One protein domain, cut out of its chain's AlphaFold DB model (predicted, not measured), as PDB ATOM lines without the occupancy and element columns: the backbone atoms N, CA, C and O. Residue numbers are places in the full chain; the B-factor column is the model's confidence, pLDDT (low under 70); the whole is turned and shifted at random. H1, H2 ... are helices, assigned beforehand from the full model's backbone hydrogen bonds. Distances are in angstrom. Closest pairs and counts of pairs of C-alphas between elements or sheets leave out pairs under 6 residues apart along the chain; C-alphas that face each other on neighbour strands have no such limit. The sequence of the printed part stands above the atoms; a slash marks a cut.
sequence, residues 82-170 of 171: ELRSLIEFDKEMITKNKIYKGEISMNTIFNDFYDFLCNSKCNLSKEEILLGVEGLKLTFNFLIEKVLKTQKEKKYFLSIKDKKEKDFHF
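Overview. This is residues 82 to 170 of the 171 residues of the protein "MRG domain-containing protein" of Nosema bombycis (strain CQ1 / CVCC 102059) (UniProt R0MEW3). Picture a loose, open frame: H2 and H3 fold back on each other as a helical hairpin that makes one long arm, while H1 and H4 stand off from it as two separate arms. The last turn of H1 and the first turn of H4 come near each other away from the hairpin's turn, and residues 82 to 89 of H1 and 158 to 170, mostly H4, stick out free. The printed part has 89 residues with four named helices, H1, H2, H3 and H4 in that order, and no named strand; its class is all helix. It is loose, with a radius of gyration of the C-alphas of 17.0 A, and spans 50 by 37 by 23 A.

Arrangement. Start at H1, residues 82 to 95, which touches no helix. It is close to but not clearly touching H4, residues 151 to 169: the closest C-alphas, of Ile 94 and Lys 152, are 7.7 A apart, and the two helices run the same way at a steep tilt of 64 degrees. Next look at H2, residues 106 to 119, and H3, residues 126 to 146, a helical hairpin. They touch, closest at the C-alphas of Cys 118 and Lys 126, 6.3 A apart, and run opposite ways at a shallow tilt of 22 degrees. H1 is apart from both H2 and H3. H4 is apart from H2, and only just apart from H3, with closest C-alphas 8.4 A apart. In H1, H2 and H4 every O i to N i+4 pair is within hydrogen-bond range; in H3, 15 of 17 are.

Along the chain. Find C-alpha 82 at (-30.289, -17.174, 10.816); from there H1 runs 20.2 A to C-alpha 95. H2 runs 19.9 A from C-alpha 106 to C-alpha 119. H3, the longest, starts at C-alpha 126 at (-16.711, -28.425, 33.565) and runs 30.4 A to C-alpha 146. H4 runs 27.6 A from C-alpha 151 to C-alpha 169 at (-4.034, 15.058, 29.798).

Size, cuts and confidence. The two C-alphas farthest apart, of Asn 123 and Phe 170, are 54.7 A apart. The printed part has no cut; the link from H3 to H4 is tight, and those from H1 to H2 and H2 to H3 are short. Look for low confidence in residues 161 to 170, under 70; the mean pLDDT of the printed part is 82.6.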
ATOM      1  N   GLU A  82     -30.061 -18.322   9.942       90.94
ATOM      2  CA  GLU A  82     -30.289 -17.174  10.816       90.94
ATOM      3  C   GLU A  82     -28.986 -16.405  11.058       90.94
ATOM      4  O   GLU A  82     -28.939 -15.196  10.837       90.94
ATOM      5  N   LEU A  83     -27.902 -17.106  11.413       89.12
ATOM      6  CA  LEU A  83     -26.588 -16.487  11.616       89.12
ATOM      7  C   LEU A  83     -26.048 -15.851  10.333       89.12
ATOM      8  O   LEU A  83     -25.479 -14.762  10.376       89.12
ATOM      9  N   ARG A  84     -26.253 -16.491   9.175       86.81
ATOM     10  CA  ARG A  84     -25.865 -15.910   7.879       86.81
ATOM     11  C   ARG A  84     -26.604 -14.604   7.609       86.81
ATOM     12  O   ARG A  84     -25.962 -13.626   7.244       86.81
ATOM     13  N   SER A  85     -27.918 -14.570   7.823       89.62
ATOM     14  CA  SER A  85     -28.716 -13.353   7.641       89.62
ATOM     15  C   SER A  85     -28.259 -12.217   8.559       89.62
ATOM     16  O   SER A  85     -28.188 -11.075   8.116       89.62
ATOM     17  N   LEU A  86     -27.899 -12.524   9.811       89.94
ATOM     18  CA  LEU A  86     -27.358 -11.532  10.747       89.94
ATOM     19  C   LEU A  86     -26.003 -10.979  10.289       89.94
ATOM     20  O   LEU A  86     -25.797  -9.772  10.346       89.94
ATOM     21  N   ILE A  87     -25.106 -11.834   9.787       88.19
ATOM     22  CA  ILE A  87     -23.805 -11.405   9.250       88.19
ATOM     23  C   ILE A  87     -23.987 -10.491   8.031       88.19
ATOM     24  O   ILE A  87     -23.284  -9.492   7.899       88.19
ATOM     25  N   GLU A  88     -24.915 -10.814   7.128       88.75
ATOM     26  CA  GLU A  88     -25.178  -9.961   5.964       88.75
ATOM     27  C   GLU A  88     -25.801  -8.617   6.365       88.75
ATOM     28  O   GLU A  88     -25.395  -7.575   5.849       88.75
ATOM     29  N   PHE A  89     -26.711  -8.617   7.340       89.56
ATOM     30  CA  PHE A  89     -27.264  -7.387   7.904       89.56
ATOM     31  C   PHE A  89     -26.180  -6.505   8.545       89.56
ATOM     32  O   PHE A  89     -26.137  -5.300   8.295       89.56
ATOM     33  N   ASP A  90     -25.278  -7.095   9.332       87.12
ATOM     34  CA  ASP A  90     -24.171  -6.381   9.977       87.12
ATOM     35  C   ASP A  90     -23.251  -5.705   8.943       87.12
ATOM     36  O   ASP A  90     -22.997  -4.498   9.010       87.12
ATOM     37  N   LYS A  91     -22.865  -6.439   7.888       85.00
ATOM     38  CA  LYS A  91     -22.102  -5.881   6.756       85.00
ATOM     39  C   LYS A  91     -22.812  -4.694   6.104       85.00
ATOM     40  O   LYS A  91     -22.169  -3.690   5.774       85.00
ATOM     41  N   GLU A  92     -24.123  -4.793   5.897       88.31
ATOM     42  CA  GLU A  92     -24.919  -3.718   5.306       88.31
ATOM     43  C   GLU A  92     -24.910  -2.465   6.196       88.31
ATOM     44  O   GLU A  92     -24.711  -1.346   5.706       88.31
ATOM     45  N   MET A  93     -25.063  -2.635   7.511       86.62
ATOM     46  CA  MET A  93     -25.069  -1.521   8.462       86.62
ATOM     47  C   MET A  93     -23.704  -0.834   8.573       86.62
ATOM     48  O   MET A  93     -23.641   0.401   8.527       86.62
ATOM     49  N   ILE A  94     -22.610  -1.600   8.608       82.44
ATOM     50  CA  ILE A  94     -21.244  -1.054   8.580       82.44
ATOM     51  C   ILE A  94     -21.001  -0.271   7.281       82.44
ATOM     52  O   ILE A  94     -20.406   0.816   7.280       82.44
ATOM     53  N   THR A  95     -21.507  -0.772   6.152       79.19
ATOM     54  CA  THR A  95     -21.410  -0.075   4.859       79.19
ATOM     55  C   THR A  95     -22.127   1.276   4.907       79.19
ATOM     56  O   THR A  95     -21.572   2.273   4.441       79.19
ATOM     57  N   LYS A  96     -23.282   1.337   5.582       83.94
ATOM     58  CA  LYS A  96     -24.074   2.553   5.846       83.94
ATOM     59  C   LYS A  96     -23.525   3.445   6.976       83.94
ATOM     60  O   LYS A  96     -24.208   4.380   7.383       83.94
ATOM     61  N   ASN A  97     -22.308   3.191   7.470       72.50
ATOM     62  CA  ASN A  97     -21.656   3.920   8.572       72.50
ATOM     63  C   ASN A  97     -22.435   3.896   9.899       72.50
ATOM     64  O   ASN A  97     -22.273   4.789  10.730       72.50
ATOM     65  N   LYS A  98     -23.267   2.876  10.126       75.50
ATOM     66  CA  LYS A  98     -23.892   2.665  11.431       75.50
ATOM     67  C   LYS A  98     -22.968   1.803  12.275       75.50
ATOM     68  O   LYS A  98     -22.809   0.619  12.008       75.50
ATOM     69  N   ILE A  99     -22.342   2.426  13.267       71.38
ATOM     70  CA  ILE A  99     -21.517   1.740  14.259       71.38
ATOM     71  C   ILE A  99     -22.303   1.721  15.564       71.38
ATOM     72  O   ILE A  99     -22.726   2.768  16.054       71.38
ATOM     73  N   TYR A 100     -22.510   0.526  16.104       72.62
ATOM     74  CA  TYR A 100     -23.297   0.317  17.311       72.62
ATOM     75  C   TYR A 100     -22.375   0.140  18.509       72.62
ATOM     76  O   TYR A 100     -21.373  -0.572  18.450       72.62
ATOM     77  N   LYS A 101     -22.732   0.772  19.626       74.06
ATOM     78  CA  LYS A 101     -22.135   0.443  20.915       74.06
ATOM     79  C   LYS A 101     -22.881  -0.769  21.465       74.06
ATOM     80  O   LYS A 101     -24.084  -0.685  21.680       74.06
ATOM     81  N   GLY A 102     -22.170  -1.870  21.689       77.12
ATOM     82  CA  GLY A 102     -22.744  -3.022  22.382       77.12
ATOM     83  C   GLY A 102     -23.159  -2.638  23.804       77.12
ATOM     84  O   GLY A 102     -22.365  -2.054  24.542       77.12
ATOM     85  N   GLU A 103     -24.402  -2.946  24.173       86.81
ATOM     86  CA  GLU A 103     -24.907  -2.773  25.543       86.81
ATOM     87  C   GLU A 103     -24.363  -3.860  26.477       86.81
ATOM     88  O   GLU A 103     -24.089  -3.605  27.648       86.81
ATOM     89  N   ILE A 104     -24.144  -5.057  25.930       89.25
ATOM     90  CA  ILE A 104     -23.611  -6.220  26.633       89.25
ATOM     91  C   ILE A 104     -22.140  -6.395  26.255       89.25
ATOM     92  O   ILE A 104     -21.766  -6.336  25.082       89.25
ATOM     93  N   SER A 105     -21.291  -6.609  27.260       89.19
ATOM     94  CA  SER A 105     -19.865  -6.842  27.038       89.19
ATOM     95  C   SER A 105     -19.605  -8.259  26.520       89.19
ATOM     96  O   SER A 105     -20.291  -9.205  26.906       89.19
ATOM     97  N   MET A 106     -18.554  -8.438  25.716       89.69
ATOM     98  CA  MET A 106     -18.138  -9.776  25.269       89.69
ATOM     99  C   MET A 106     -17.811 -10.717  26.435       89.69
ATOM    100  O   MET A 106     -18.098 -11.904  26.352       89.69
ATOM    101  N   ASN A 107     -17.267 -10.198  27.543       91.00
ATOM    102  CA  ASN A 107     -17.018 -11.003  28.743       91.00
ATOM    103  C   ASN A 107     -18.317 -11.544  29.348       91.00
ATOM    104  O   ASN A 107     -18.354 -12.696  29.760       91.00
ATOM    105  N   THR A 108     -19.379 -10.733  29.368       94.06
ATOM    106  CA  THR A 108     -20.708 -11.174  29.812       94.06
ATOM    107  C   THR A 108     -21.216 -12.300  28.916       94.06
ATOM    108  O   THR A 108     -21.589 -13.344  29.426       94.06
ATOM    109  N   ILE A 109     -21.109 -12.145  27.592       95.31
ATOM    110  CA  ILE A 109     -21.521 -13.179  26.627       95.31
ATOM    111  C   ILE A 109     -20.746 -14.491  26.840       95.31
ATOM    112  O   ILE A 109     -21.342 -15.564  26.795       95.31
ATOM    113  N   PHE A 110     -19.432 -14.431  27.085       96.00
ATOM    114  CA  PHE A 110     -18.638 -15.634  27.363       96.00
ATOM    115  C   PHE A 110     -19.036 -16.311  28.677       96.00
ATOM    116  O   PHE A 110     -19.111 -17.538  28.714       96.00
ATOM    117  N   ASN A 111     -19.325 -15.537  29.725       94.56
ATOM    118  CA  ASN A 111     -19.797 -16.078  31.000       94.56
ATOM    119  C   ASN A 111     -21.176 -16.734  30.849       94.56
ATOM    120  O   ASN A 111     -21.348 -17.880  31.252       94.56
ATOM    121  N   ASP A 112     -22.116 -16.061  30.179       96.00
ATOM    122  CA  ASP A 112     -23.453 -16.603  29.911       96.00
ATOM    123  C   ASP A 112     -23.368 -17.899  29.086       96.00
ATOM    124  O   ASP A 112     -24.109 -18.854  29.317       96.00
ATOM    125  N   PHE A 113     -22.428 -17.964  28.136       95.62
ATOM    126  CA  PHE A 113     -22.185 -19.161  27.335       95.62
ATOM    127  C   PHE A 113     -21.575 -20.306  28.155       95.62
ATOM    128  O   PHE A 113     -21.996 -21.454  28.001       95.62
ATOM    129  N   TYR A 114     -20.626 -20.012  29.048       95.31
ATOM    130  CA  TYR A 114     -20.078 -20.987  29.995       95.31
ATOM    131  C   TYR A 114     -21.176 -21.570  30.895       95.31
ATOM    132  O   TYR A 114     -21.300 -22.795  31.005       95.31
ATOM    133  N   ASP A 115     -22.008 -20.707  31.481       95.00
ATOM    134  CA  ASP A 115     -23.106 -21.115  32.354       95.00
ATOM    135  C   ASP A 115     -24.142 -21.940  31.585       95.00
ATOM    136  O   ASP A 115     -24.597 -22.980  32.068       95.00
ATOM    137  N   PHE A 116     -24.480 -21.535  30.359       96.12
ATOM    138  CA  PHE A 116     -25.353 -22.310  29.483       96.12
ATOM    139  C   PHE A 116     -24.801 -23.719  29.235       96.12
ATOM    140  O   PHE A 116     -25.532 -24.695  29.405       96.12
ATOM    141  N   LEU A 117     -23.518 -23.847  28.876       94.25
ATOM    142  CA  LEU A 117     -22.896 -25.145  28.611       94.25
ATOM    143  C   LEU A 117     -22.863 -26.029  29.863       94.25
ATOM    144  O   LEU A 117     -23.245 -27.195  29.777       94.25
ATOM    145  N   CYS A 118     -22.502 -25.470  31.022       92.62
ATOM    146  CA  CYS A 118     -22.478 -26.193  32.297       92.62
ATOM    147  C   CYS A 118     -23.857 -26.711  32.727       92.62
ATOM    148  O   CYS A 118     -23.947 -27.745  33.386       92.62
ATOM    149  N   ASN A 119     -24.921 -25.990  32.368       93.31
ATOM    150  CA  ASN A 119     -26.303 -26.366  32.666       93.31
ATOM    151  C   ASN A 119     -26.954 -27.199  31.545       93.31
ATOM    152  O   ASN A 119     -28.054 -27.730  31.716       93.31
ATOM    153  N   SER A 120     -26.291 -27.323  30.395       91.44
ATOM    154  CA  SER A 120     -26.751 -28.132  29.271       91.44
ATOM    155  C   SER A 120     -26.364 -29.604  29.444       91.44
ATOM    156  O   SER A 120     -25.385 -29.943  30.103       91.44
ATOM    157  N   LYS A 121     -27.103 -30.509  28.794       82.56
ATOM    158  CA  LYS A 121     -26.741 -31.935  28.703       82.56
ATOM    159  C   LYS A 121     -25.644 -32.160  27.651       82.56
ATOM    160  O   LYS A 121     -25.846 -32.928  26.711       82.56
ATOM    161  N   CYS A 122     -24.528 -31.440  27.752       83.00
ATOM    162  CA  CYS A 122     -23.374 -31.663  26.886       83.00
ATOM    163  C   CYS A 122     -22.457 -32.749  27.475       83.00
ATOM    164  O   CYS A 122     -22.372 -32.917  28.688       83.00
ATOM    165  N   ASN A 123     -21.780 -33.508  26.609       88.81
ATOM    166  CA  ASN A 123     -20.865 -34.587  27.006       88.81
ATOM    167  C   ASN A 123     -19.456 -34.054  27.332       88.81
ATOM    168  O   ASN A 123     -18.471 -34.665  26.928       88.81
ATOM    169  N   LEU A 124     -19.363 -32.896  27.987       89.75
ATOM    170  CA  LEU A 124     -18.101 -32.243  28.342       89.75
ATOM    171  C   LEU A 124     -18.022 -32.053  29.858       89.75
ATOM    172  O   LEU A 124     -19.029 -31.757  30.507       89.75
ATOM    173  N   SER A 125     -16.828 -32.201  30.425       92.94
ATOM    174  CA  SER A 125     -16.558 -31.843  31.818       92.94
ATOM    175  C   SER A 125     -16.593 -30.322  32.006       92.94
ATOM    176  O   SER A 125     -16.433 -29.549  31.058       92.94
ATOM    177  N   LYS A 126     -16.763 -29.863  33.251       92.81
ATOM    178  CA  LYS A 126     -16.711 -28.425  33.565       92.81
ATOM    179  C   LYS A 126     -15.358 -27.814  33.204       92.81
ATOM    180  O   LYS A 126     -15.308 -26.694  32.708       92.81
ATOM    181  N   GLU A 127     -14.275 -28.553  33.416       94.38
ATOM    182  CA  GLU A 127     -12.922 -28.148  33.045       94.38
ATOM    183  C   GLU A 127     -12.762 -28.037  31.523       94.38
ATOM    184  O   GLU A 127     -12.187 -27.062  31.047       94.38
ATOM    185  N   GLU A 128     -13.306 -28.981  30.748       92.06
ATOM    186  CA  GLU A 128     -13.284 -28.917  29.279       92.06
ATOM    187  C   GLU A 128     -14.070 -27.710  28.753       92.06
ATOM    188  O   GLU A 128     -13.597 -26.996  27.866       92.06
ATOM    189  N   ILE A 129     -15.243 -27.441  29.335       93.56
ATOM    190  CA  ILE A 129     -16.058 -26.263  29.011       93.56
ATOM    191  C   ILE A 129     -15.286 -24.982  29.342       93.56
ATOM    192  O   ILE A 129     -15.201 -24.088  28.500       93.56
ATOM    193  N   LEU A 130     -14.685 -24.899  30.533       93.62
ATOM    194  CA  LEU A 130     -13.903 -23.739  30.962       93.62
ATOM    195  C   LEU A 130     -12.735 -23.465  30.010       93.62
ATOM    196  O   LEU A 130     -12.583 -22.343  29.529       93.62
ATOM    197  N   LEU A 131     -11.935 -24.491  29.701       93.31
ATOM    198  CA  LEU A 131     -10.802 -24.376  28.781       93.31
ATOM    199  C   LEU A 131     -11.254 -23.975  27.372       93.31
ATOM    200  O   LEU A 131     -10.608 -23.144  26.735       93.31
ATOM    201  N   GLY A 132     -12.375 -24.522  26.898       91.19
ATOM    202  CA  GLY A 132     -12.957 -24.165  25.608       91.19
ATOM    203  C   GLY A 132     -13.400 -22.702  25.541       91.19
ATOM    204  O   GLY A 132     -13.076 -22.003  24.578       91.19
ATOM    205  N   VAL A 133     -14.100 -22.214  26.570       94.06
ATOM    206  CA  VAL A 133     -14.576 -20.822  26.635       94.06
ATOM    207  C   VAL A 133     -13.413 -19.840  26.792       94.06
ATOM    208  O   VAL A 133     -13.370 -18.834  26.083       94.06
ATOM    209  N   GLU A 134     -12.429 -20.134  27.645       93.00
ATOM    210  CA  GLU A 134     -11.230 -19.296  27.779       93.00
ATOM    211  C   GLU A 134     -10.399 -19.289  26.487       93.00
ATOM    212  O   GLU A 134      -9.967 -18.228  26.031       93.00
ATOM    213  N   GLY A 135     -10.258 -20.437  25.817       89.44
ATOM    214  CA  GLY A 135      -9.631 -20.519  24.497       89.44
ATOM    215  C   GLY A 135     -10.351 -19.664  23.448       89.44
ATOM    216  O   GLY A 135      -9.706 -18.938  22.685       89.44
ATOM    217  N   LEU A 136     -11.687 -19.680  23.442       91.06
ATOM    218  CA  LEU A 136     -12.501 -18.848  22.554       91.06
ATOM    219  C   LEU A 136     -12.311 -17.355  22.845       91.06
ATOM    220  O   LEU A 136     -12.147 -16.565  21.916       91.06
ATOM    221  N   LYS A 137     -12.286 -16.968  24.120       92.31
ATOM    222  CA  LYS A 137     -12.072 -15.585  24.561       92.31
ATOM    223  C   LYS A 137     -10.691 -15.064  24.174       92.31
ATOM    224  O   LYS A 137     -10.587 -13.970  23.619       92.31
ATOM    225  N   LEU A 138      -9.638 -15.848  24.407       87.62
ATOM    226  CA  LEU A 138      -8.275 -15.514  23.981       87.62
ATOM    227  C   LEU A 138      -8.193 -15.362  22.458       87.62
ATOM    228  O   LEU A 138      -7.657 -14.370  21.962       87.62
ATOM    229  N   THR A 139      -8.791 -16.300  21.722       86.06
ATOM    230  CA  THR A 139      -8.843 -16.264  20.255       86.06
ATOM    231  C   THR A 139      -9.594 -15.031  19.758       86.06
ATOM    232  O   THR A 139      -9.102 -14.318  18.887       86.06
ATOM    233  N   PHE A 140     -10.755 -14.724  20.337       89.69
ATOM    234  CA  PHE A 140     -11.530 -13.534  19.997       89.69
ATOM    235  C   PHE A 140     -10.728 -12.254  20.238       89.69
ATOM    236  O   PHE A 140     -10.621 -11.432  19.331       89.69
ATOM    237  N   ASN A 141     -10.116 -12.104  21.416       86.38
ATOM    238  CA  ASN A 141      -9.316 -10.926  21.766       86.38
ATOM    239  C   ASN A 141      -8.123 -10.733  20.821       86.38
ATOM    240  O   ASN A 141      -7.789  -9.610  20.453       86.38
ATOM    241  N   PHE A 142      -7.500 -11.824  20.381       84.69
ATOM    242  CA  PHE A 142      -6.433 -11.763  19.392       84.69
ATOM    243  C   PHE A 142      -6.951 -11.364  17.998       84.69
ATOM    244  O   PHE A 142      -6.370 -10.505  17.330       84.69
ATOM    245  N   LEU A 143      -8.056 -11.961  17.547       85.00
ATOM    246  CA  LEU A 143      -8.597 -11.739  16.204       85.00
ATOM    247  C   LEU A 143      -9.313 -10.390  16.056       85.00
ATOM    248  O   LEU A 143      -9.278  -9.809  14.966       85.00
ATOM    249  N   ILE A 144      -9.939  -9.861  17.113       84.25
ATOM    250  CA  ILE A 144     -10.668  -8.584  17.071       84.25
ATOM    251  C   ILE A 144      -9.744  -7.397  16.822       84.25
ATOM    252  O   ILE A 144     -10.136  -6.436  16.165       84.25
ATOM    253  N   GLU A 145      -8.497  -7.451  17.279       76.94
ATOM    254  CA  GLU A 145      -7.513  -6.409  16.978       76.94
ATOM    255  C   GLU A 145      -6.979  -6.496  15.545       76.94
ATOM    256  O   GLU A 145      -6.641  -5.477  14.940       76.94
ATOM    257  N   LYS A 146      -6.968  -7.694  14.952       73.94
ATOM    258  CA  LYS A 146      -6.299  -7.935  13.669       73.94
ATOM    259  C   LYS A 146      -7.251  -7.948  12.479       73.94
ATOM    260  O   LYS A 146      -7.057  -7.177  11.536       73.94
ATOM    261  N   VAL A 147      -8.274  -8.801  12.521       78.56
ATOM    262  CA  VAL A 147      -9.050  -9.203  11.333       78.56
ATOM    263  C   VAL A 147     -10.566  -9.076  11.468       78.56
ATOM    264  O   VAL A 147     -11.233  -9.032  10.437       78.56
ATOM    265  N   LEU A 148     -11.131  -9.027  12.684       80.69
ATOM    266  CA  LEU A 148     -12.597  -8.978  12.836       80.69
ATOM    267  C   LEU A 148     -13.179  -7.561  12.728       80.69
ATOM    268  O   LEU A 148     -14.355  -7.432  12.421       80.69
ATOM    269  N   LYS A 149     -12.376  -6.505  12.922       80.69
ATOM    270  CA  LYS A 149     -12.798  -5.117  12.662       80.69
ATOM    271  C   LYS A 149     -12.597  -4.768  11.189       80.69
ATOM    272  O   LYS A 149     -11.494  -4.929  10.653       80.69
ATOM    273  N   THR A 150     -13.610  -4.197  10.547       76.62
ATOM    274  CA  THR A 150     -13.453  -3.517   9.254       76.62
ATOM    275  C   THR A 150     -12.533  -2.301   9.382       76.62
ATOM    276  O   THR A 150     -12.319  -1.762  10.471       76.62
ATOM    277  N   GLN A 151     -11.991  -1.808   8.262       72.56
ATOM    278  CA  GLN A 151     -11.179  -0.582   8.270       72.56
ATOM    279  C   GLN A 151     -11.929   0.616   8.881       72.56
ATOM    280  O   GLN A 151     -11.321   1.447   9.556       72.56
ATOM    281  N   LYS A 152     -13.248   0.704   8.665       77.06
ATOM    282  CA  LYS A 152     -14.092   1.767   9.229       77.06
ATOM    283  C   LYS A 152     -14.162   1.675  10.753       77.06
ATOM    284  O   LYS A 152     -13.958   2.676  11.434       77.06
ATOM    285  N   GLU A 153     -14.378   0.477  11.286       79.38
ATOM    286  CA  GLU A 153     -14.418   0.240  12.731       79.38
ATOM    287  C   GLU A 153     -13.058   0.481  13.390       79.38
ATOM    288  O   GLU A 153     -13.005   1.079  14.462       79.38
ATOM    289  N   LYS A 154     -11.952   0.107  12.728       77.94
ATOM    290  CA  LYS A 154     -10.591   0.428  13.195       77.94
ATOM    291  C   LYS A 154     -10.403   1.943  13.357       77.94
ATOM    292  O   LYS A 154      -9.959   2.391  14.412       77.94
ATOM    293  N   LYS A 155     -10.803   2.742  12.357       77.25
ATOM    294  CA  LYS A 155     -10.735   4.219  12.419       77.25
ATOM    295  C   LYS A 155     -11.604   4.797  13.539       77.25
ATOM    296  O   LYS A 155     -11.154   5.674  14.272       77.25
ATOM    297  N   TYR A 156     -12.829   4.295  13.691       77.44
ATOM    298  CA  TYR A 156     -13.726   4.728  14.762       77.44
ATOM    299  C   TYR A 156     -13.146   4.421  16.151       77.44
ATOM    300  O   TYR A 156     -13.114   5.299  17.013       77.44
ATOM    301  N   PHE A 157     -12.613   3.215  16.349       75.25
ATOM    302  CA  PHE A 157     -12.004   2.809  17.614       75.25
ATOM    303  C   PHE A 157     -10.805   3.688  17.997       75.25
ATOM    304  O   PHE A 157     -10.739   4.160  19.132       75.25
ATOM    305  N   LEU A 158      -9.910   3.976  17.042       77.12
ATOM    306  CA  LEU A 158      -8.788   4.902  17.250       77.12
ATOM    307  C   LEU A 158      -9.281   6.289  17.685       77.12
ATOM    308  O   LEU A 158      -8.820   6.816  18.690       77.12
ATOM    309  N   SER A 159     -10.313   6.827  17.024       76.12
ATOM    310  CA  SER A 159     -10.856   8.149  17.370       76.12
ATOM    311  C   SER A 159     -11.476   8.237  18.773       76.12
ATOM    312  O   SER A 159     -11.503   9.315  19.364       76.12
ATOM    313  N   ILE A 160     -11.977   7.123  19.325       73.69
ATOM    314  CA  ILE A 160     -12.447   7.064  20.718       73.69
ATOM    315  C   ILE A 160     -11.263   6.989  21.682       73.69
ATOM    316  O   ILE A 160     -11.294   7.634  22.731       73.69
ATOM    317  N   LYS A 161     -10.240   6.195  21.350       66.88
ATOM    318  CA  LYS A 161      -9.047   6.033  22.186       66.88
ATOM    319  C   LYS A 161      -8.300   7.363  22.338       66.88
ATOM    320  O   LYS A 161      -8.052   7.783  23.465       66.88
ATOM    321  N   ASP A 162      -8.093   8.072  21.230       62.69
ATOM    322  CA  ASP A 162      -7.414   9.373  21.204       62.69
ATOM    323  C   ASP A 162      -8.177  10.450  21.992       62.69
ATOM    324  O   ASP A 162      -7.571  11.342  22.586       62.69
ATOM    325  N   LYS A 163      -9.518  10.383  22.022       60.25
ATOM    326  CA  LYS A 163     -10.340  11.279  22.853       60.25
ATOM    327  C   LYS A 163     -10.136  11.012  24.342       60.25
ATOM    328  O   LYS A 163      -9.901  11.954  25.085       60.25
ATOM    329  N   LYS A 164     -10.150   9.744  24.762       58.81
ATOM    330  CA  LYS A 164      -9.925   9.378  26.168       58.81
ATOM    331  C   LYS A 164      -8.537   9.773  26.667       58.81
ATOM    332  O   LYS A 164      -8.415  10.187  27.811       58.81
ATOM    333  N   GLU A 165      -7.507   9.652  25.831       52.75
ATOM    334  CA  GLU A 165      -6.144  10.064  26.192       52.75
ATOM    335  C   GLU A 165      -6.023  11.592  26.294       52.75
ATOM    336  O   GLU A 165      -5.412  12.097  27.232       52.75
ATOM    337  N   LYS A 166      -6.676  12.348  25.402       53.53
ATOM    338  CA  LYS A 166      -6.739  13.814  25.515       53.53
ATOM    339  C   LYS A 166      -7.489  14.267  26.765       53.53
ATOM    340  O   LYS A 166      -6.990  15.139  27.463       53.53
ATOM    341  N   ASP A 167      -8.615  13.641  27.086       52.56
ATOM    342  CA  ASP A 167      -9.381  13.964  28.294       52.56
ATOM    343  C   ASP A 167      -8.588  13.655  29.585       52.56
ATOM    344  O   ASP A 167      -8.798  14.303  30.605       52.56
ATOM    345  N   PHE A 168      -7.627  12.722  29.538       47.47
ATOM    346  CA  PHE A 168      -6.718  12.408  30.650       47.47
ATOM    347  C   PHE A 168      -5.556  13.400  30.820       47.47
ATOM    348  O   PHE A 168      -5.017  13.519  31.915       47.47
ATOM    349  N   HIS A 169      -5.150  14.102  29.760       47.19
ATOM    350  CA  HIS A 169      -4.034  15.058  29.798       47.19
ATOM    351  C   HIS A 169      -4.462  16.505  30.095       47.19
ATOM    352  O   HIS A 169      -3.605  17.382  30.202       47.19
ATOM    353  N   PHE A 170      -5.765  16.748  30.256       43.62
ATOM    354  CA  PHE A 170      -6.342  18.031  30.676       43.62
ATOM    355  C   PHE A 170      -7.078  17.950  32.032       43.62
ATOM    356  O   PHE A 170      -7.857  18.850  32.348       43.62
TER     357      PHE A 170